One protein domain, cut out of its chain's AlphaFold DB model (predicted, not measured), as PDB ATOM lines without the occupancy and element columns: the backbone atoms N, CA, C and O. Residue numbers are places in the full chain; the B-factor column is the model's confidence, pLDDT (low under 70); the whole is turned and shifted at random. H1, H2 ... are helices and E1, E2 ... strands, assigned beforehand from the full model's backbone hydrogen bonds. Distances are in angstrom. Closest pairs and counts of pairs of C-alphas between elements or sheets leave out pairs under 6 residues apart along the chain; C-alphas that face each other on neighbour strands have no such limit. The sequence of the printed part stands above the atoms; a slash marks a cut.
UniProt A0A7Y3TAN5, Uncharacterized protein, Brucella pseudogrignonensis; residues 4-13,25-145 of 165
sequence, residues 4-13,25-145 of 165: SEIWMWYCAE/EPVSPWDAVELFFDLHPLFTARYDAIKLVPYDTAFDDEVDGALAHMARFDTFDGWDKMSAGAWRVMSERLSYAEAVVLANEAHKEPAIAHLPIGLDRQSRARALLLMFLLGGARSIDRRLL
ATOM      1  N   SER A   4      -2.799 -17.128 -58.285       74.38
ATOM      2  CA  SER A   4      -2.004 -15.938 -57.962       74.38
ATOM      3  C   SER A   4      -2.248 -14.719 -58.864       74.38
ATOM      4  O   SER A   4      -1.776 -13.642 -58.530       74.38
ATOM      5  N   GLU A   5      -2.979 -14.836 -59.976       83.25
ATOM      6  CA  GLU A   5      -3.352 -13.705 -60.844       83.25
ATOM      7  C   GLU A   5      -4.747 -13.141 -60.504       83.25
ATOM      8  O   GLU A   5      -5.116 -12.068 -60.983       83.25
ATOM      9  N   ILE A   6      -5.533 -13.828 -59.663       86.75
ATOM     10  CA  ILE A   6      -6.904 -13.417 -59.309       86.75
ATOM     11  C   ILE A   6      -6.918 -12.086 -58.564       86.75
ATOM     12  O   ILE A   6      -7.797 -11.273 -58.826       86.75
ATOM     13  N   TRP A   7      -5.964 -11.831 -57.664       90.38
ATOM     14  CA  TRP A   7      -5.915 -10.556 -56.940       90.38
ATOM     15  C   TRP A   7      -5.645  -9.377 -57.890       90.38
ATOM     16  O   TRP A   7      -6.231  -8.312 -57.724       90.38
ATOM     17  N   MET A   8      -4.821  -9.570 -58.930       88.88
ATOM     18  CA  MET A   8      -4.561  -8.536 -59.941       88.88
ATOM     19  C   MET A   8      -5.819  -8.237 -60.747       88.88
ATOM     20  O   MET A   8      -6.142  -7.080 -61.004       88.88
ATOM     21  N   TRP A   9      -6.549  -9.286 -61.126       89.31
ATOM     22  CA  TRP A   9      -7.827  -9.139 -61.808       89.31
ATOM     23  C   TRP A   9      -8.880  -8.466 -60.918       89.31
ATOM     24  O   TRP A   9      -9.553  -7.550 -61.384       89.31
ATOM     25  N   TYR A  10      -8.971  -8.853 -59.641       92.25
ATOM     26  CA  TYR A  10      -9.822  -8.193 -58.650       92.25
ATOM     27  C   TYR A  10      -9.544  -6.688 -58.614       92.25
ATOM     28  O   TYR A  10     -10.471  -5.895 -58.758       92.25
ATOM     29  N   CYS A  11      -8.268  -6.297 -58.510       92.25
ATOM     30  CA  CYS A  11      -7.851  -4.899 -58.550       92.25
ATOM     31  C   CYS A  11      -8.260  -4.209 -59.859       92.25
ATOM     32  O   CYS A  11      -8.812  -3.116 -59.815       92.25
ATOM     33  N   ALA A  12      -8.047  -4.842 -61.017       89.88
ATOM     34  CA  ALA A  12      -8.389  -4.266 -62.320       89.88
ATOM     35  C   ALA A  12      -9.890  -3.978 -62.476       89.88
ATOM     36  O   ALA A  12     -10.262  -2.952 -63.037       89.88
ATOM     37  N   GLU A  13     -10.767  -4.822 -61.925       90.75
ATOM     38  CA  GLU A  13     -12.216  -4.576 -61.965       90.75
ATOM     39  C   GLU A  13     -12.651  -3.335 -61.162       90.75
ATOM     40  O   GLU A  13     -13.762  -2.850 -61.369       90.75
ATOM     41  N   GLU A  25       1.456   1.415 -55.180       95.06
ATOM     42  CA  GLU A  25       2.030   1.851 -53.909       95.06
ATOM     43  C   GLU A  25       2.485   0.645 -53.070       95.06
ATOM     44  O   GLU A  25       1.804  -0.390 -53.059       95.06
ATOM     45  N   PRO A  26       3.638   0.741 -52.380       96.56
ATOM     46  CA  PRO A  26       4.081  -0.305 -51.473       96.56
ATOM     47  C   PRO A  26       3.127  -0.418 -50.283       96.56
ATOM     48  O   PRO A  26       2.626   0.579 -49.766       96.56
ATOM     49  N   VAL A  27       2.914  -1.645 -49.822       97.38
ATOM     50  CA  VAL A  27       2.246  -1.934 -48.553       97.38
ATOM     51  C   VAL A  27       3.310  -2.394 -47.576       97.38
ATOM     52  O   VAL A  27       3.940  -3.435 -47.806       97.38
ATOM     53  N   SER A  28       3.522  -1.626 -46.506       97.75
ATOM     54  CA  SER A  28       4.451  -2.023 -45.451       97.75
ATOM     55  C   SER A  28       3.948  -3.286 -44.739       97.75
ATOM     56  O   SER A  28       2.745  -3.577 -44.771       97.75
ATOM     57  N   PRO A  29       4.829  -4.065 -44.094       97.00
ATOM     58  CA  PRO A  29       4.378  -5.223 -43.338       97.00
ATOM     59  C   PRO A  29       3.364  -4.846 -42.242       97.00
ATOM     60  O   PRO A  29       2.324  -5.491 -42.137       97.00
ATOM     61  N   TRP A  30       3.585  -3.760 -41.494       96.06
ATOM     62  CA  TRP A  30       2.610  -3.290 -40.502       96.06
ATOM     63  C   TRP A  30       1.243  -2.917 -41.105       96.06
ATOM     64  O   TRP A  30       0.213  -3.348 -40.587       96.06
ATOM     65  N   ASP A  31       1.207  -2.206 -42.238       96.94
ATOM     66  CA  ASP A  31      -0.061  -1.887 -42.916       96.94
ATOM     67  C   ASP A  31      -0.810  -3.159 -43.340       96.94
ATOM     68  O   ASP A  31      -2.037  -3.226 -43.260       96.94
ATOM     69  N   ALA A  32      -0.084  -4.193 -43.782       96.69
ATOM     70  CA  ALA A  32      -0.685  -5.476 -44.135       96.69
ATOM     71  C   ALA A  32      -1.319  -6.168 -42.916       96.69
ATOM     72  O   ALA A  32      -2.415  -6.716 -43.039       96.69
ATOM     73  N   VAL A  33      -0.682  -6.097 -41.740       94.62
ATOM     74  CA  VAL A  33      -1.260  -6.589 -40.479       94.62
ATOM     75  C   VAL A  33      -2.565  -5.859 -40.162       94.62
ATOM     76  O   VAL A  33      -3.577  -6.507 -39.901       94.62
ATOM     77  N   GLU A  34      -2.579  -4.526 -40.228       95.94
ATOM     78  CA  GLU A  34      -3.791  -3.740 -39.962       95.94
ATOM     79  C   GLU A  34      -4.935  -4.073 -40.929       95.94
ATOM     80  O   GLU A  34      -6.096  -4.132 -40.524       95.94
ATOM     81  N   LEU A  35      -4.620  -4.323 -42.199       96.31
ATOM     82  CA  LEU A  35      -5.605  -4.735 -43.199       96.31
ATOM     83  C   LEU A  35      -6.140  -6.153 -42.941       96.31
ATOM     84  O   LEU A  35      -7.320  -6.407 -43.182       96.31
ATOM     85  N   PHE A  36      -5.319  -7.078 -42.433       94.56
ATOM     86  CA  PHE A  36      -5.793  -8.399 -42.009       94.56
ATOM     87  C   PHE A  36      -6.672  -8.333 -40.760       94.56
ATOM     88  O   PHE A  36      -7.685  -9.034 -40.708       94.56
ATOM     89  N   PHE A  37      -6.358  -7.459 -39.801       92.88
ATOM     90  CA  PHE A  37      -7.183  -7.256 -38.606       92.88
ATOM     91  C   PHE A  37      -8.627  -6.871 -38.945       92.88
ATOM     92  O   PHE A  37      -9.554  -7.372 -38.307       92.88
ATOM     93  N   ASP A  38      -8.843  -6.067 -39.990       92.00
ATOM     94  CA  ASP A  38     -10.191  -5.709 -40.460       92.00
ATOM     95  C   ASP A  38     -11.007  -6.938 -40.917       92.00
ATOM     96  O   ASP A  38     -12.240  -6.917 -40.918       92.00
ATOM     97  N   LEU A  39     -10.331  -8.029 -41.285       92.00
ATOM     98  CA  LEU A  39     -10.936  -9.275 -41.754       92.00
ATOM     99  C   LEU A  39     -11.042 -10.335 -40.647       92.00
ATOM    100  O   LEU A  39     -11.849 -11.255 -40.778       92.00
ATOM    101  N   HIS A  40     -10.313 -10.206 -39.533       92.38
ATOM    102  CA  HIS A  40     -10.330 -11.167 -38.416       92.38
ATOM    103  C   HIS A  40     -11.718 -11.534 -37.888       92.38
ATOM    104  O   HIS A  40     -11.920 -12.717 -37.592       92.38
ATOM    105  N   PRO A  41     -12.694 -10.611 -37.759       93.75
ATOM    106  CA  PRO A  41     -14.029 -10.973 -37.285       93.75
ATOM    107  C   PRO A  41     -14.694 -12.080 -38.118       93.75
ATOM    108  O   PRO A  41     -15.413 -12.910 -37.566       93.75
ATOM    109  N   LEU A  42     -14.408 -12.148 -39.425       90.88
ATOM    110  CA  LEU A  42     -14.931 -13.184 -40.322       90.88
ATOM    111  C   LEU A  42     -14.404 -14.582 -39.963       90.88
ATOM    112  O   LEU A  42     -15.146 -15.561 -40.021       90.88
ATOM    113  N   PHE A  43     -13.133 -14.666 -39.575       90.69
ATOM    114  CA  PHE A  43     -12.443 -15.915 -39.254       90.69
ATOM    115  C   PHE A  43     -12.699 -16.350 -37.810       90.69
ATOM    116  O   PHE A  43     -13.058 -17.497 -37.537       90.69
ATOM    117  N   THR A  44     -12.555 -15.418 -36.869       90.88
ATOM    118  CA  THR A  44     -12.667 -15.688 -35.428       90.88
ATOM    119  C   THR A  44     -14.070 -16.141 -35.031       90.88
ATOM    120  O   THR A  44     -14.199 -17.022 -34.183       90.88
ATOM    121  N   ALA A  45     -15.115 -15.662 -35.716       90.50
ATOM    122  CA  ALA A  45     -16.494 -16.111 -35.515       90.50
ATOM    123  C   ALA A  45     -16.703 -17.623 -35.753       90.50
ATOM    124  O   ALA A  45     -17.692 -18.189 -35.288       90.50
ATOM    125  N   ARG A  46     -15.791 -18.294 -36.472       88.94
ATOM    126  CA  ARG A  46     -15.859 -19.734 -36.776       88.94
ATOM    127  C   ARG A  46     -14.897 -20.582 -35.954       88.94
ATOM    128  O   ARG A  46     -15.007 -21.806 -35.995       88.94
ATOM    129  N   TYR A  47     -14.001 -19.963 -35.185       89.75
ATOM    130  CA  TYR A  47     -12.900 -20.663 -34.525       89.75
ATOM    131  C   TYR A  47     -13.373 -21.813 -33.628       89.75
ATOM    132  O   TYR A  47     -12.864 -22.929 -33.725       89.75
ATOM    133  N   ASP A  48     -14.407 -21.590 -32.813       91.81
ATOM    134  CA  ASP A  48     -14.932 -22.626 -31.918       91.81
ATOM    135  C   ASP A  48     -15.455 -23.868 -32.649       91.81
ATOM    136  O   ASP A  48     -15.340 -24.975 -32.119       91.81
ATOM    137  N   ALA A  49     -15.975 -23.701 -33.868       88.88
ATOM    138  CA  ALA A  49     -16.476 -24.797 -34.689       88.88
ATOM    139  C   ALA A  49     -15.352 -25.602 -35.363       88.88
ATOM    140  O   ALA A  49     -15.559 -26.765 -35.705       88.88
ATOM    141  N   ILE A  50     -14.166 -25.008 -35.546       93.81
ATOM    142  CA  ILE A  50     -13.063 -25.608 -36.318       93.81
ATOM    143  C   ILE A  50     -11.820 -25.940 -35.487       93.81
ATOM    144  O   ILE A  50     -10.911 -26.596 -35.992       93.81
ATOM    145  N   LYS A  51     -11.746 -25.526 -34.214       92.44
ATOM    146  CA  LYS A  51     -10.531 -25.664 -33.386       92.44
ATOM    147  C   LYS A  51     -10.020 -27.102 -33.234       92.44
ATOM    148  O   LYS A  51      -8.819 -27.298 -33.072       92.44
ATOM    149  N   LEU A  52     -10.907 -28.098 -33.324       95.25
ATOM    150  CA  LEU A  52     -10.560 -29.528 -33.276       95.25
ATOM    151  C   LEU A  52     -10.412 -30.178 -34.662       95.25
ATOM    152  O   LEU A  52     -10.026 -31.340 -34.749       95.25
ATOM    153  N   VAL A  53     -10.732 -29.458 -35.738       96.12
ATOM    154  CA  VAL A  53     -10.625 -29.966 -37.109       96.12
ATOM    155  C   VAL A  53      -9.157 -29.902 -37.534       96.12
ATOM    156  O   VAL A  53      -8.572 -28.818 -37.456       96.12
ATOM    157  N   PRO A  54      -8.536 -31.018 -37.957       94.75
ATOM    158  CA  PRO A  54      -7.170 -31.001 -38.462       94.75
ATOM    159  C   PRO A  54      -7.100 -30.321 -39.833       94.75
ATOM    160  O   PRO A  54      -8.065 -30.329 -40.597       94.75
ATOM    161  N   TYR A  55      -5.941 -29.749 -40.153       93.81
ATOM    162  CA  TYR A  55      -5.659 -29.281 -41.506       93.81
ATOM    163  C   TYR A  55      -5.636 -30.463 -42.486       93.81
ATOM    164  O   TYR A  55      -4.977 -31.469 -42.220       93.81
ATOM    165  N   ASP A  56      -6.317 -30.319 -43.623       92.19
ATOM    166  CA  ASP A  56      -6.330 -31.304 -44.705       92.19
ATOM    167  C   ASP A  56      -6.396 -30.594 -46.066       92.19
ATOM    168  O   ASP A  56      -7.316 -29.829 -46.353       92.19
ATOM    169  N   THR A  57      -5.414 -30.877 -46.924       90.38
ATOM    170  CA  THR A  57      -5.309 -30.317 -48.280       90.38
ATOM    171  C   THR A  57      -6.466 -30.709 -49.198       90.38
ATOM    172  O   THR A  57      -6.651 -30.081 -50.237       90.38
ATOM    173  N   ALA A  58      -7.262 -31.726 -48.848       90.62
ATOM    174  CA  ALA A  58      -8.447 -32.115 -49.610       90.62
ATOM    175  C   ALA A  58      -9.495 -30.990 -49.712       90.62
ATOM    176  O   ALA A  58     -10.295 -30.984 -50.644       90.62
ATOM    177  N   PHE A  59      -9.470 -30.022 -48.791       92.12
ATOM    178  CA  PHE A  59     -10.382 -28.872 -48.780       92.12
ATOM    179  C   PHE A  59      -9.833 -27.633 -49.490       92.12
ATOM    180  O   PHE A  59     -10.489 -26.592 -49.523       92.12
ATOM    181  N   ASP A  60      -8.634 -27.716 -50.064       89.44
ATOM    182  CA  ASP A  60      -8.023 -26.575 -50.733       89.44
ATOM    183  C   ASP A  60      -8.850 -26.056 -51.918       89.44
ATOM    184  O   ASP A  60      -8.925 -24.846 -52.116       89.44
ATOM    185  N   ASP A  61      -9.482 -26.956 -52.676       87.25
ATOM    186  CA  ASP A  61     -10.301 -26.618 -53.848       87.25
ATOM    187  C   ASP A  61     -11.560 -25.821 -53.458       87.25
ATOM    188  O   ASP A  61     -11.999 -24.926 -54.184       87.25
ATOM    189  N   GLU A  62     -12.122 -26.118 -52.284       89.31
ATOM    190  CA  GLU A  62     -13.253 -25.383 -51.716       89.31
ATOM    191  C   GLU A  62     -12.822 -23.978 -51.269       89.31
ATOM    192  O   GLU A  62     -13.505 -22.996 -51.556       89.31
ATOM    193  N   VAL A  63     -11.655 -23.860 -50.625       92.12
ATOM    194  CA  VAL A  63     -11.070 -22.571 -50.219       92.12
ATOM    195  C   VAL A  63     -10.743 -21.697 -51.425       92.12
ATOM    196  O   VAL A  63     -11.133 -20.530 -51.471       92.12
ATOM    197  N   ASP A  64     -10.053 -22.256 -52.415       90.88
ATOM    198  CA  ASP A  64      -9.675 -21.541 -53.631       90.88
ATOM    199  C   ASP A  64     -10.926 -21.080 -54.400       90.88
ATOM    200  O   ASP A  64     -10.955 -19.968 -54.936       90.88
ATOM    201  N   GLY A  65     -11.999 -21.877 -54.385       86.81
ATOM    202  CA  GLY A  65     -13.290 -21.487 -54.941       86.81
ATOM    203  C   GLY A  65     -14.030 -20.408 -54.169       86.81
ATOM    204  O   GLY A  65     -14.551 -19.479 -54.791       86.81
ATOM    205  N   ALA A  66     -13.998 -20.445 -52.838       91.06
ATOM    206  CA  ALA A  66     -14.548 -19.389 -51.994       91.06
ATOM    207  C   ALA A  66     -13.849 -18.038 -52.236       91.06
ATOM    208  O   ALA A  66     -14.509 -17.003 -52.371       91.06
ATOM    209  N   LEU A  67     -12.517 -18.053 -52.351       92.81
ATOM    210  CA  LEU A  67     -11.697 -16.875 -52.642       92.81
ATOM    211  C   LEU A  67     -11.939 -16.349 -54.061       92.81
ATOM    212  O   LEU A  67     -12.109 -15.145 -54.250       92.81
ATOM    213  N   ALA A  68     -12.011 -17.229 -55.061       89.50
ATOM    214  CA  ALA A  68     -12.292 -16.829 -56.436       89.50
ATOM    215  C   ALA A  68     -13.717 -16.266 -56.602       89.50
ATOM    216  O   ALA A  68     -13.915 -15.297 -57.339       89.50
ATOM    217  N   HIS A  69     -14.701 -16.830 -55.894       87.69
ATOM    218  CA  HIS A  69     -16.060 -16.292 -55.826       87.69
ATOM    219  C   HIS A  69     -16.072 -14.897 -55.193       87.69
ATOM    220  O   HIS A  69     -16.662 -13.975 -55.759       87.69
ATOM    221  N   MET A  70     -15.362 -14.712 -54.074       92.75
ATOM    222  CA  MET A  70     -15.224 -13.397 -53.445       92.75
ATOM    223  C   MET A  70     -14.583 -12.388 -54.397       92.75
ATOM    224  O   MET A  70     -15.120 -11.298 -54.571       92.75
ATOM    225  N   ALA A  71     -13.511 -12.767 -55.096       91.50
ATOM    226  CA  ALA A  71     -12.876 -11.892 -56.074       91.50
ATOM    227  C   ALA A  71     -13.841 -11.464 -57.196       91.50
ATOM    228  O   ALA A  71     -13.806 -10.320 -57.639       91.50
ATOM    229  N   ARG A  72     -14.726 -12.372 -57.635       88.31
ATOM    230  CA  ARG A  72     -15.687 -12.117 -58.716       88.31
ATOM    231  C   ARG A  72     -16.839 -11.206 -58.322       88.31
ATOM    232  O   ARG A  72     -17.273 -10.404 -59.146       88.31
ATOM    233  N   PHE A  73     -17.382 -11.396 -57.128       87.44
ATOM    234  CA  PHE A  73     -18.638 -10.763 -56.718       87.44
ATOM    235  C   PHE A  73     -18.470  -9.750 -55.590       87.44
ATOM    236  O   PHE A  73     -19.453  -9.153 -55.165       87.44
ATOM    237  N   ASP A  74     -17.240  -9.550 -55.119       91.50
ATOM    238  CA  ASP A  74     -16.898  -8.637 -54.032       91.50
ATOM    239  C   ASP A  74     -17.647  -8.903 -52.716       91.50
ATOM    240  O   ASP A  74     -17.941  -7.996 -51.936       91.50
ATOM    241  N   THR A  75     -17.977 -10.169 -52.465       90.81
ATOM    242  CA  THR A  75     -18.799 -10.586 -51.328       90.81
ATOM    243  C   THR A  75     -18.261 -11.853 -50.671       90.81
ATOM    244  O   THR A  75     -17.652 -12.704 -51.321       90.81
ATOM    245  N   PHE A  76     -18.517 -11.981 -49.371       90.38
ATOM    246  CA  PHE A  76     -18.277 -13.199 -48.593       90.38
ATOM    247  C   PHE A  76     -19.531 -14.090 -48.507       90.38
ATOM    248  O   PHE A  76     -19.553 -15.058 -47.748       90.38
ATOM    249  N   ASP A  77     -20.589 -13.774 -49.261       87.19
ATOM    250  CA  ASP A  77     -21.813 -14.577 -49.281       87.19
ATOM    251  C   ASP A  77     -21.519 -16.037 -49.650       87.19
ATOM    252  O   ASP A  77     -20.730 -16.333 -50.551       87.19
ATOM    253  N   GLY A  78     -22.166 -16.960 -48.936       83.75
ATOM    254  CA  GLY A  78     -21.977 -18.401 -49.093       83.75
ATOM    255  C   GLY A  78     -20.834 -18.985 -48.260       83.75
ATOM    256  O   GLY A  78     -20.784 -20.204 -48.098       83.75
ATOM    257  N   TRP A  79     -19.949 -18.164 -47.671       90.75
ATOM    258  CA  TRP A  79     -18.880 -18.655 -46.782       90.75
ATOM    259  C   TRP A  79     -19.435 -19.329 -45.519       90.75
ATOM    260  O   TRP A  79     -18.808 -20.213 -44.937       90.75
ATOM    261  N   ASP A  80     -20.653 -18.978 -45.110       87.00
ATOM    262  CA  ASP A  80     -21.391 -19.638 -44.034       87.00
ATOM    263  C   ASP A  80     -21.706 -21.115 -44.315       87.00
ATOM    264  O   ASP A  80     -21.911 -21.875 -43.367       87.00
ATOM    265  N   LYS A  81     -21.705 -21.519 -45.590       87.06
ATOM    266  CA  LYS A  81     -21.940 -22.894 -46.045       87.06
ATOM    267  C   LYS A  81     -20.655 -23.688 -46.272       87.06
ATOM    268  O   LYS A  81     -20.752 -24.872 -46.587       87.06
ATOM    269  N   MET A  82     -19.481 -23.065 -46.133       92.25
ATOM    270  CA  MET A  82     -18.211 -23.777 -46.269       92.25
ATOM    271  C   MET A  82     -18.080 -24.872 -45.213       92.25
ATOM    272  O   MET A  82     -18.496 -24.717 -44.059       92.25
ATOM    273  N   SER A  83     -17.438 -25.966 -45.599       93.75
ATOM    274  CA  SER A  83     -17.107 -27.059 -44.706       93.75
ATOM    275  C   SER A  83     -16.152 -26.607 -43.596       93.75
ATOM    276  O   SER A  83     -15.357 -25.673 -43.739       93.75
ATOM    277  N   ALA A  84     -16.192 -27.309 -42.463       94.19
ATOM    278  CA  ALA A  84     -15.281 -27.035 -41.354       94.19
ATOM    279  C   ALA A  84     -13.806 -27.263 -41.747       94.19
ATOM    280  O   ALA A  84     -12.924 -26.557 -41.261       94.19
ATOM    281  N   GLY A  85     -13.548 -28.212 -42.658       94.81
ATOM    282  CA  GLY A  85     -12.224 -28.457 -43.231       94.81
ATOM    283  C   GLY A  85     -11.727 -27.278 -44.066       94.81
ATOM    284  O   GLY A  85     -10.605 -26.817 -43.863       94.81
ATOM    285  N   ALA A  86     -12.576 -26.707 -44.925       94.31
ATOM    286  CA  ALA A  86     -12.227 -25.520 -45.703       94.31
ATOM    287  C   ALA A  86     -11.982 -24.295 -44.811       94.31
ATOM    288  O   ALA A  86     -10.992 -23.586 -44.987       94.31
ATOM    289  N   TRP A  87     -12.811 -24.080 -43.787       95.31
ATOM    290  CA  TRP A  87     -12.560 -23.034 -42.791       95.31
ATOM    291  C   TRP A  87     -11.245 -23.238 -42.030       95.31
ATOM    292  O   TRP A  87     -10.538 -22.261 -41.763       95.31
ATOM    293  N   ARG A  88     -10.884 -24.489 -41.708       95.50
ATOM    294  CA  ARG A  88      -9.586 -24.805 -41.101       95.50
ATOM    295  C   ARG A  88      -8.438 -24.444 -42.036       95.50
ATOM    296  O   ARG A  88      -7.533 -23.736 -41.609       95.50
ATOM    297  N   VAL A  89      -8.494 -24.867 -43.299       94.44
ATOM    298  CA  VAL A  89      -7.484 -24.522 -44.312       94.44
ATOM    299  C   VAL A  89      -7.353 -23.004 -44.461       94.44
ATOM    300  O   VAL A  89      -6.243 -22.483 -44.391       94.44
ATOM    301  N   MET A  90      -8.464 -22.278 -44.607       94.25
ATOM    302  CA  MET A  90      -8.453 -20.818 -44.753       94.25
ATOM    303  C   MET A  90      -7.805 -20.126 -43.537       94.25
ATOM    304  O   MET A  90      -6.992 -19.220 -43.703       94.25
ATOM    305  N   SER A  91      -8.127 -20.575 -42.319       94.25
ATOM    306  CA  SER A  91      -7.581 -20.004 -41.077       94.25
ATOM    307  C   SER A  91      -6.081 -20.272 -40.913       94.25
ATOM    308  O   SER A  91      -5.340 -19.400 -40.462       94.25
ATOM    309  N   GLU A  92      -5.614 -21.456 -41.310       93.88
ATOM    310  CA  GLU A  92      -4.187 -21.810 -41.301       93.88
ATOM    311  C   GLU A  92      -3.402 -20.987 -42.329       93.88
ATOM    312  O   GLU A  92      -2.326 -20.475 -42.020       93.88
ATOM    313  N   ARG A  93      -3.960 -20.778 -43.530       93.69
ATOM    314  CA  ARG A  93      -3.353 -19.907 -44.551       93.69
ATOM    315  C   ARG A  93      -3.238 -18.458 -44.067       93.69
ATOM    316  O   ARG A  93      -2.193 -17.847 -44.276       93.69
ATOM    317  N   LEU A  94      -4.261 -17.929 -43.386       94.31
ATOM    318  CA  LEU A  94      -4.195 -16.596 -42.773       94.31
ATOM    319  C   LEU A  94      -3.118 -16.530 -41.681       94.31
ATOM    320  O   LEU A  94      -2.281 -15.633 -41.708       94.31
ATOM    321  N   SER A  95      -3.082 -17.512 -40.776       93.00
ATOM    322  CA  SER A  95      -2.089 -17.565 -39.690       93.00
ATOM    323  C   SER A  95      -0.653 -17.621 -40.232       93.00
ATOM    324  O   SER A  95       0.244 -16.947 -39.728       93.00
ATOM    325  N   TYR A  96      -0.429 -18.400 -41.296       92.94
ATOM    326  CA  TYR A  96       0.855 -18.438 -41.993       92.94
ATOM    327  C   TYR A  96       1.198 -17.090 -42.641       92.94
ATOM    328  O   TYR A  96       2.325 -16.617 -42.501       92.94
ATOM    329  N   ALA A  97       0.240 -16.449 -43.318       94.12
ATOM    330  CA  ALA A  97       0.440 -15.138 -43.931       94.12
ATOM    331  C   ALA A  97       0.834 -14.076 -42.893       94.12
ATOM    332  O   ALA A  97       1.788 -13.332 -43.108       94.12
ATOM    333  N   GLU A  98       0.171 -14.051 -41.739       94.81
ATOM    334  CA  GLU A  98       0.502 -13.149 -40.632       94.81
ATOM    335  C   GLU A  98       1.903 -13.396 -40.081       94.81
ATOM    336  O   GLU A  98       2.656 -12.447 -39.871       94.81
ATOM    337  N   ALA A  99       2.291 -14.663 -39.905       94.81
ATOM    338  CA  ALA A  99       3.643 -15.011 -39.483       94.81
ATOM    339  C   ALA A  99       4.698 -14.511 -40.484       94.81
ATOM    340  O   ALA A  99       5.727 -13.971 -40.074       94.81
ATOM    341  N   VAL A 100       4.438 -14.639 -41.791       93.31
ATOM    342  CA  VAL A 100       5.317 -14.108 -42.845       93.31
ATOM    343  C   VAL A 100       5.398 -12.585 -42.769       93.31
ATOM    344  O   VAL A 100       6.500 -12.037 -42.776       93.31
ATOM    345  N   VAL A 101       4.264 -11.894 -42.669       95.31
ATOM    346  CA  VAL A 101       4.226 -10.428 -42.594       95.31
ATOM    347  C   VAL A 101       4.989  -9.925 -41.364       95.31
ATOM    348  O   VAL A 101       5.872  -9.080 -41.497       95.31
ATOM    349  N   LEU A 102       4.741 -10.493 -40.183       95.62
ATOM    350  CA  LEU A 102       5.428 -10.107 -38.947       95.62
ATOM    351  C   LEU A 102       6.933 -10.409 -38.987       95.62
ATOM    352  O   LEU A 102       7.733  -9.645 -38.449       95.62
ATOM    353  N   ALA A 103       7.343 -11.491 -39.653       95.44
ATOM    354  CA  ALA A 103       8.759 -11.777 -39.862       95.44
ATOM    355  C   ALA A 103       9.433 -10.723 -40.758       95.44
ATOM    356  O   ALA A 103      10.583 -10.366 -40.513       95.44
ATOM    357  N   ASN A 104       8.739 -10.205 -41.772       95.88
ATOM    358  CA  ASN A 104       9.263  -9.138 -42.631       95.88
ATOM    359  C   ASN A 104       9.318  -7.791 -41.896       95.88
ATOM    360  O   ASN A 104      10.309  -7.073 -42.025       95.88
ATOM    361  N   GLU A 105       8.326  -7.494 -41.051       96.06
ATOM    362  CA  GLU A 105       8.363  -6.331 -40.151       96.06
ATOM    363  C   GLU A 105       9.597  -6.376 -39.239       96.06
ATOM    364  O   GLU A 105      10.342  -5.403 -39.128       96.06
ATOM    365  N   ALA A 106       9.884  -7.537 -38.639       96.75
ATOM    366  CA  ALA A 106      11.055  -7.719 -37.780       96.75
ATOM    367  C   ALA A 106      12.390  -7.495 -38.521       96.75
ATOM    368  O   ALA A 106      13.359  -7.026 -37.917       96.75
ATOM    369  N   HIS A 107      12.436  -7.788 -39.824       96.62
ATOM    370  CA  HIS A 107      13.587  -7.515 -40.690       96.62
ATOM    371  C   HIS A 107      13.609  -6.088 -41.259       96.62
ATOM    372  O   HIS A 107      14.571  -5.728 -41.936       96.62
ATOM    373  N   LYS A 108      12.616  -5.251 -40.932       95.31
ATOM    374  CA  LYS A 108      12.449  -3.884 -41.451       95.31
ATOM    375  C   LYS A 108      12.359  -3.837 -42.974       95.31
ATOM    376  O   LYS A 108      12.867  -2.904 -43.600       95.31
ATOM    377  N   GLU A 109      11.730  -4.850 -43.562       96.25
ATOM    378  CA  GLU A 109      11.452  -4.842 -44.990       96.25
ATOM    379  C   GLU A 109      10.503  -3.680 -45.316       96.25
ATOM    380  O   GLU A 109       9.486  -3.502 -44.639       96.25
ATOM    381  N   PRO A 110      10.807  -2.865 -46.339       92.56
ATOM    382  CA  PRO A 110      10.037  -1.658 -46.620       92.56
ATOM    383  C   PRO A 110       8.646  -1.959 -47.192       92.56
ATOM    384  O   PRO A 110       7.770  -1.097 -47.152       92.56
ATOM    385  N   ALA A 111       8.442  -3.154 -47.754       95.56
ATOM    386  CA  ALA A 111       7.182  -3.561 -48.357       95.56
ATOM    387  C   ALA A 111       7.037  -5.087 -48.376       95.56
ATOM    388  O   ALA A 111       8.009  -5.799 -48.619       95.56
ATOM    389  N   ILE A 112       5.807  -5.577 -48.208       94.50
ATOM    390  CA  ILE A 112       5.447  -6.990 -48.417       94.50
ATOM    391  C   ILE A 112       4.618  -7.211 -49.689       94.50
ATOM    392  O   ILE A 112       4.521  -8.323 -50.203       94.50
ATOM    393  N   ALA A 113       4.007  -6.142 -50.199       94.56
ATOM    394  CA  ALA A 113       3.169  -6.155 -51.386       94.56
ATOM    395  C   ALA A 113       3.210  -4.793 -52.078       94.56
ATOM    396  O   ALA A 113       3.680  -3.807 -51.510       94.56
ATOM    397  N   HIS A 114       2.664  -4.738 -53.288       94.75
ATOM    398  CA  HIS A 114       2.362  -3.490 -53.975       94.75
ATOM    399  C   HIS A 114       0.915  -3.554 -54.468       94.75
ATOM    400  O   HIS A 114       0.521  -4.558 -55.064       94.75
ATOM    401  N   LEU A 115       0.128  -2.507 -54.229       95.38
ATOM    402  CA  LEU A 115      -1.278  -2.417 -54.641       95.38
ATOM    403  C   LEU A 115      -1.517  -1.148 -55.466       95.38
ATOM    404  O   LEU A 115      -0.809  -0.171 -55.251       95.38
ATOM    405  N   PRO A 116      -2.496  -1.115 -56.388       95.00
ATOM    406  CA  PRO A 116      -2.789   0.103 -57.135       95.00
ATOM    407  C   PRO A 116      -3.254   1.242 -56.225       95.00
ATOM    408  O   PRO A 116      -4.087   1.040 -55.335       95.00
ATOM    409  N   ILE A 117      -2.767   2.446 -56.510       94.38
ATOM    410  CA  ILE A 117      -3.236   3.677 -55.876       94.38
ATOM    411  C   ILE A 117      -4.724   3.878 -56.186       94.38
ATOM    412  O   ILE A 117      -5.181   3.654 -57.306       94.38
ATOM    413  N   GLY A 118      -5.476   4.343 -55.188       93.12
ATOM    414  CA  GLY A 118      -6.897   4.679 -55.324       93.12
ATOM    415  C   GLY A 118      -7.859   3.565 -54.914       93.12
ATOM    416  O   GLY A 118      -9.065   3.799 -54.885       93.12
ATOM    417  N   LEU A 119      -7.355   2.385 -54.535       94.94
ATOM    418  CA  LEU A 119      -8.173   1.387 -53.848       94.94
ATOM    419  C   LEU A 119      -8.574   1.892 -52.457       94.94
ATOM    420  O   LEU A 119      -7.727   2.334 -51.675       94.94
ATOM    421  N   ASP A 120      -9.857   1.761 -52.121       95.50
ATOM    422  CA  ASP A 120     -10.309   1.967 -50.748       95.50
ATOM    423  C   ASP A 120      -9.731   0.903 -49.797       95.50
ATOM    424  O   ASP A 120      -9.225  -0.150 -50.206       95.50
ATOM    425  N   ARG A 121      -9.786   1.184 -48.492       95.06
ATOM    426  CA  ARG A 121      -9.189   0.321 -47.463       95.06
ATOM    427  C   ARG A 121      -9.730  -1.111 -47.512       95.06
ATOM    428  O   ARG A 121      -8.954  -2.058 -47.406       95.06
ATOM    429  N   GLN A 122     -11.035  -1.277 -47.718       95.25
ATOM    430  CA  GLN A 122     -11.668  -2.595 -47.770       95.25
ATOM    431  C   GLN A 122     -11.199  -3.398 -48.990       95.25
ATOM    432  O   GLN A 122     -10.904  -4.591 -48.885       95.25
ATOM    433  N   SER A 123     -11.059  -2.740 -50.137       95.75
ATOM    434  CA  SER A 123     -10.542  -3.332 -51.364       95.75
ATOM    435  C   SER A 123      -9.072  -3.702 -51.241       95.75
ATOM    436  O   SER A 123      -8.685  -4.769 -51.713       95.75
ATOM    437  N   ARG A 124      -8.261  -2.886 -50.556       96.62
ATOM    438  CA  ARG A 124      -6.864  -3.225 -50.236       96.62
ATOM    439  C   ARG A 124      -6.779  -4.472 -49.358       96.62
ATOM    440  O   ARG A 124      -6.013  -5.378 -49.677       96.62
ATOM    441  N   ALA A 125      -7.599  -4.555 -48.309       96.31
ATOM    442  CA  ALA A 125      -7.639  -5.717 -47.422       96.31
ATOM    443  C   ALA A 125      -8.021  -6.999 -48.177       96.31
ATOM    444  O   ALA A 125      -7.334  -8.015 -48.074       96.31
ATOM    445  N   ARG A 126      -9.068  -6.944 -49.012       96.12
ATOM    446  CA  ARG A 126      -9.487  -8.073 -49.860       96.12
ATOM    447  C   ARG A 126      -8.421  -8.469 -50.881       96.12
ATOM    448  O   ARG A 126      -8.188  -9.659 -51.068       96.12
ATOM    449  N   ALA A 127      -7.750  -7.501 -51.507       95.62
ATOM    450  CA  ALA A 127      -6.671  -7.770 -52.454       95.62
ATOM    451  C   ALA A 127      -5.489  -8.491 -51.786       95.62
ATOM    452  O   ALA A 127      -5.008  -9.486 -52.328       95.62
ATOM    453  N   LEU A 128      -5.064  -8.052 -50.593       95.25
ATOM    454  CA  LEU A 128      -4.033  -8.758 -49.825       95.25
ATOM    455  C   LEU A 128      -4.492 -10.152 -49.417       95.25
ATOM    456  O   LEU A 128      -3.743 -11.108 -49.591       95.25
ATOM    457  N   LEU A 129      -5.726 -10.290 -48.930       95.06
ATOM    458  CA  LEU A 129      -6.274 -11.594 -48.583       95.06
ATOM    459  C   LEU A 129      -6.219 -12.550 -49.784       95.06
ATOM    460  O   LEU A 129      -5.741 -13.670 -49.648       95.06
ATOM    461  N   LEU A 130      -6.616 -12.107 -50.979       94.69
ATOM    462  CA  LEU A 130      -6.496 -12.913 -52.198       94.69
ATOM    463  C   LEU A 130      -5.034 -13.244 -52.518       94.69
ATOM    464  O   LEU A 130      -4.727 -14.391 -52.826       94.69
ATOM    465  N   MET A 131      -4.134 -12.262 -52.433       92.25
ATOM    466  CA  MET A 131      -2.716 -12.443 -52.744       92.25
ATOM    467  C   MET A 131      -2.048 -13.488 -51.839       92.25
ATOM    468  O   MET A 131      -1.257 -14.294 -52.327       92.25
ATOM    469  N   PHE A 132      -2.373 -13.490 -50.545       91.69
ATOM    470  CA  PHE A 132      -1.743 -14.364 -49.555       91.69
ATOM    471  C   PHE A 132      -2.445 -15.715 -49.378       91.69
ATOM    472  O   PHE A 132      -1.775 -16.704 -49.086       91.69
ATOM    473  N   LEU A 133      -3.773 -15.777 -49.518       92.69
ATOM    474  CA  LEU A 133      -4.533 -16.988 -49.190       92.69
ATOM    475  C   LEU A 133      -4.838 -17.858 -50.411       92.69
ATOM    476  O   LEU A 133      -5.194 -19.020 -50.225       92.69
ATOM    477  N   LEU A 134      -4.703 -17.363 -51.644       87.44
ATOM    478  CA  LEU A 134      -4.860 -18.207 -52.831       87.44
ATOM    479  C   LEU A 134      -3.663 -19.145 -53.006       87.44
ATOM    480  O   LEU A 134      -2.509 -18.735 -52.895       87.44
ATOM    481  N   GLY A 135      -3.927 -20.408 -53.352       74.50
ATOM    482  CA  GLY A 135      -2.872 -21.383 -53.623       74.50
ATOM    483  C   GLY A 135      -2.041 -21.001 -54.854       74.50
ATOM    484  O   GLY A 135      -2.372 -21.399 -55.967       74.50
ATOM    485  N   GLY A 136      -0.939 -20.263 -54.682       64.88
ATOM    486  CA  GLY A 136      -0.133 -19.712 -55.788       64.88
ATOM    487  C   GLY A 136       0.448 -20.742 -56.773       64.88
ATOM    488  O   GLY A 136       0.806 -20.390 -57.894       64.88
ATOM    489  N   ALA A 137       0.486 -22.018 -56.380       61.47
ATOM    490  CA  ALA A 137       0.875 -23.167 -57.199       61.47
ATOM    491  C   ALA A 137      -0.269 -23.777 -58.043       61.47
ATOM    492  O   ALA A 137      -0.050 -24.768 -58.738       61.47
ATOM    493  N   ARG A 138      -1.489 -23.230 -57.974       66.19
ATOM    494  CA  ARG A 138      -2.698 -23.780 -58.608       66.19
ATOM    495  C   ARG A 138      -3.272 -22.855 -59.679       66.19
ATOM    496  O   ARG A 138      -2.949 -21.669 -59.771       66.19
ATOM    497  N   SER A 139      -4.153 -23.409 -60.509       60.91
ATOM    498  CA  SER A 139      -4.840 -22.681 -61.579       60.91
ATOM    499  C   SER A 139      -6.312 -23.068 -61.683       60.91
ATOM    500  O   SER A 139      -6.694 -24.170 -61.297       60.91
ATOM    501  N   ILE A 140      -7.110 -22.157 -62.240       65.75
ATOM    502  CA  ILE A 140      -8.543 -22.320 -62.496       65.75
ATOM    503  C   ILE A 140      -8.889 -21.883 -63.928       65.75
ATOM    504  O   ILE A 140      -8.329 -20.904 -64.450       65.75
ATOM    505  N   ASP A 141      -9.832 -22.577 -64.575       64.25
ATOM    506  CA  ASP A 141     -10.494 -22.062 -65.778       64.25
ATOM    507  C   ASP A 141     -11.568 -21.039 -65.379       64.25
ATOM    508  O   ASP A 141     -12.583 -21.367 -64.769       64.25
ATOM    509  N   ARG A 142     -11.356 -19.776 -65.769       60.25
ATOM    510  CA  ARG A 142     -12.258 -18.653 -65.479       60.25
ATOM    511  C   ARG A 142     -13.683 -18.889 -65.987       60.25
ATOM    512  O   ARG A 142     -14.620 -18.333 -65.425       60.25
ATOM    513  N   ARG A 143     -13.870 -19.695 -67.036       65.19
ATOM    514  CA  ARG A 143     -15.200 -20.020 -67.581       65.19
ATOM    515  C   ARG A 143     -16.048 -20.842 -66.613       65.19
ATOM    516  O   ARG A 143     -17.261 -20.885 -66.787       65.19
ATOM    517  N   LEU A 144     -15.412 -21.479 -65.630       65.19
ATOM    518  CA  LEU A 144     -16.082 -22.227 -64.574       65.19
ATOM    519  C   LEU A 144     -16.589 -21.315 -63.454       65.19
ATOM    520  O   LEU A 144     -17.463 -21.737 -62.704       65.19
ATOM    521  N   LEU A 145     -16.089 -20.074 -63.346       64.19
ATOM    522  CA  LEU A 145     -16.634 -19.121 -62.383       64.19
ATOM    523  C   LEU A 145     -18.117 -18.874 -62.711       64.19
ATOM    524  O   LEU A 145     -18.433 -18.548 -63.864       64.19
TER     525      LEU A 145
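Overview. This is residues 4 to 13 and 25 to 145 of the 165 residues of an uncharacterized protein of Brucella pseudogrignonensis (UniProt A0A7Y3TAN5). H7 is the core: H2 and H6, side by side and running opposite ways, cross one side of it, and H1 lies alongside it on another, with H5 reaching from H1 to the first residues of H6. A small antiparallel sheet of two strands, E1 and E2, lies at one end, E2 beside H7. The printed part has 131 residues, mostly helix in its named elements, in the order H1 E1 H2 H3 H4 H5 H6 E2 H7; it is compact, with a radius of gyration of the C-alphas of 14.5 A and spans of 37 by 35 by 26 A.

Arrangement. Start at H1, residues 4 to 12, which touches H7, residues 121 to 133, at a shallow tilt of 16 degrees, opposite ways; the closest C-alphas, Trp 7 and Leu 130, are 5.3 A apart. Next find E1, residues 25 to 27, antiparallel to E2, residues 113 to 116; N 25 and O 115, 2.8 A apart, are within hydrogen-bond range. H2, residues 29 to 37, touches H7 about perpendicular, at 80 degrees, closest at C-alphas 35 and 125, 4.8 A. H6, residues 84 to 106, touches H2 with residues 98 to 105 alone, closest at C-alphas 105 and 29, 5.2 A. H3, residues 40 to 44, is close to H6 but not clearly touching, with C-alphas 43 and 91 closest at 6.6 A; H4, residues 47 to 50, touches H6, closest at C-alphas 50 and 84, 5.7 A. H5, residues 57 to 73, touches H6 about perpendicular, at 78 degrees, with residues 57 to 63 alone, closest at C-alphas 59 and 86, 4.9 A. Every O i to N i+4 pair is within hydrogen-bond range in H2, H3, H6 and H7, against 4 of 5 in H1 and 11 of 13 in H5; H4 is too short for one.

Along the chain. Find C-alpha 4 at (-2.004, -15.938, -57.962), where H1 begins. H5 spans 25.1 A, H6 32.9 A and H7 18.0 A, ending at C-alpha 133, (-4.533, -16.988, -49.190).

Size, cuts and confidence. Residues 14 to 24 are cut out, with 17.6 A between C-alphas 13 and 25; of the links printed whole, none is long. Residues 136 to 145 have pLDDT under 70.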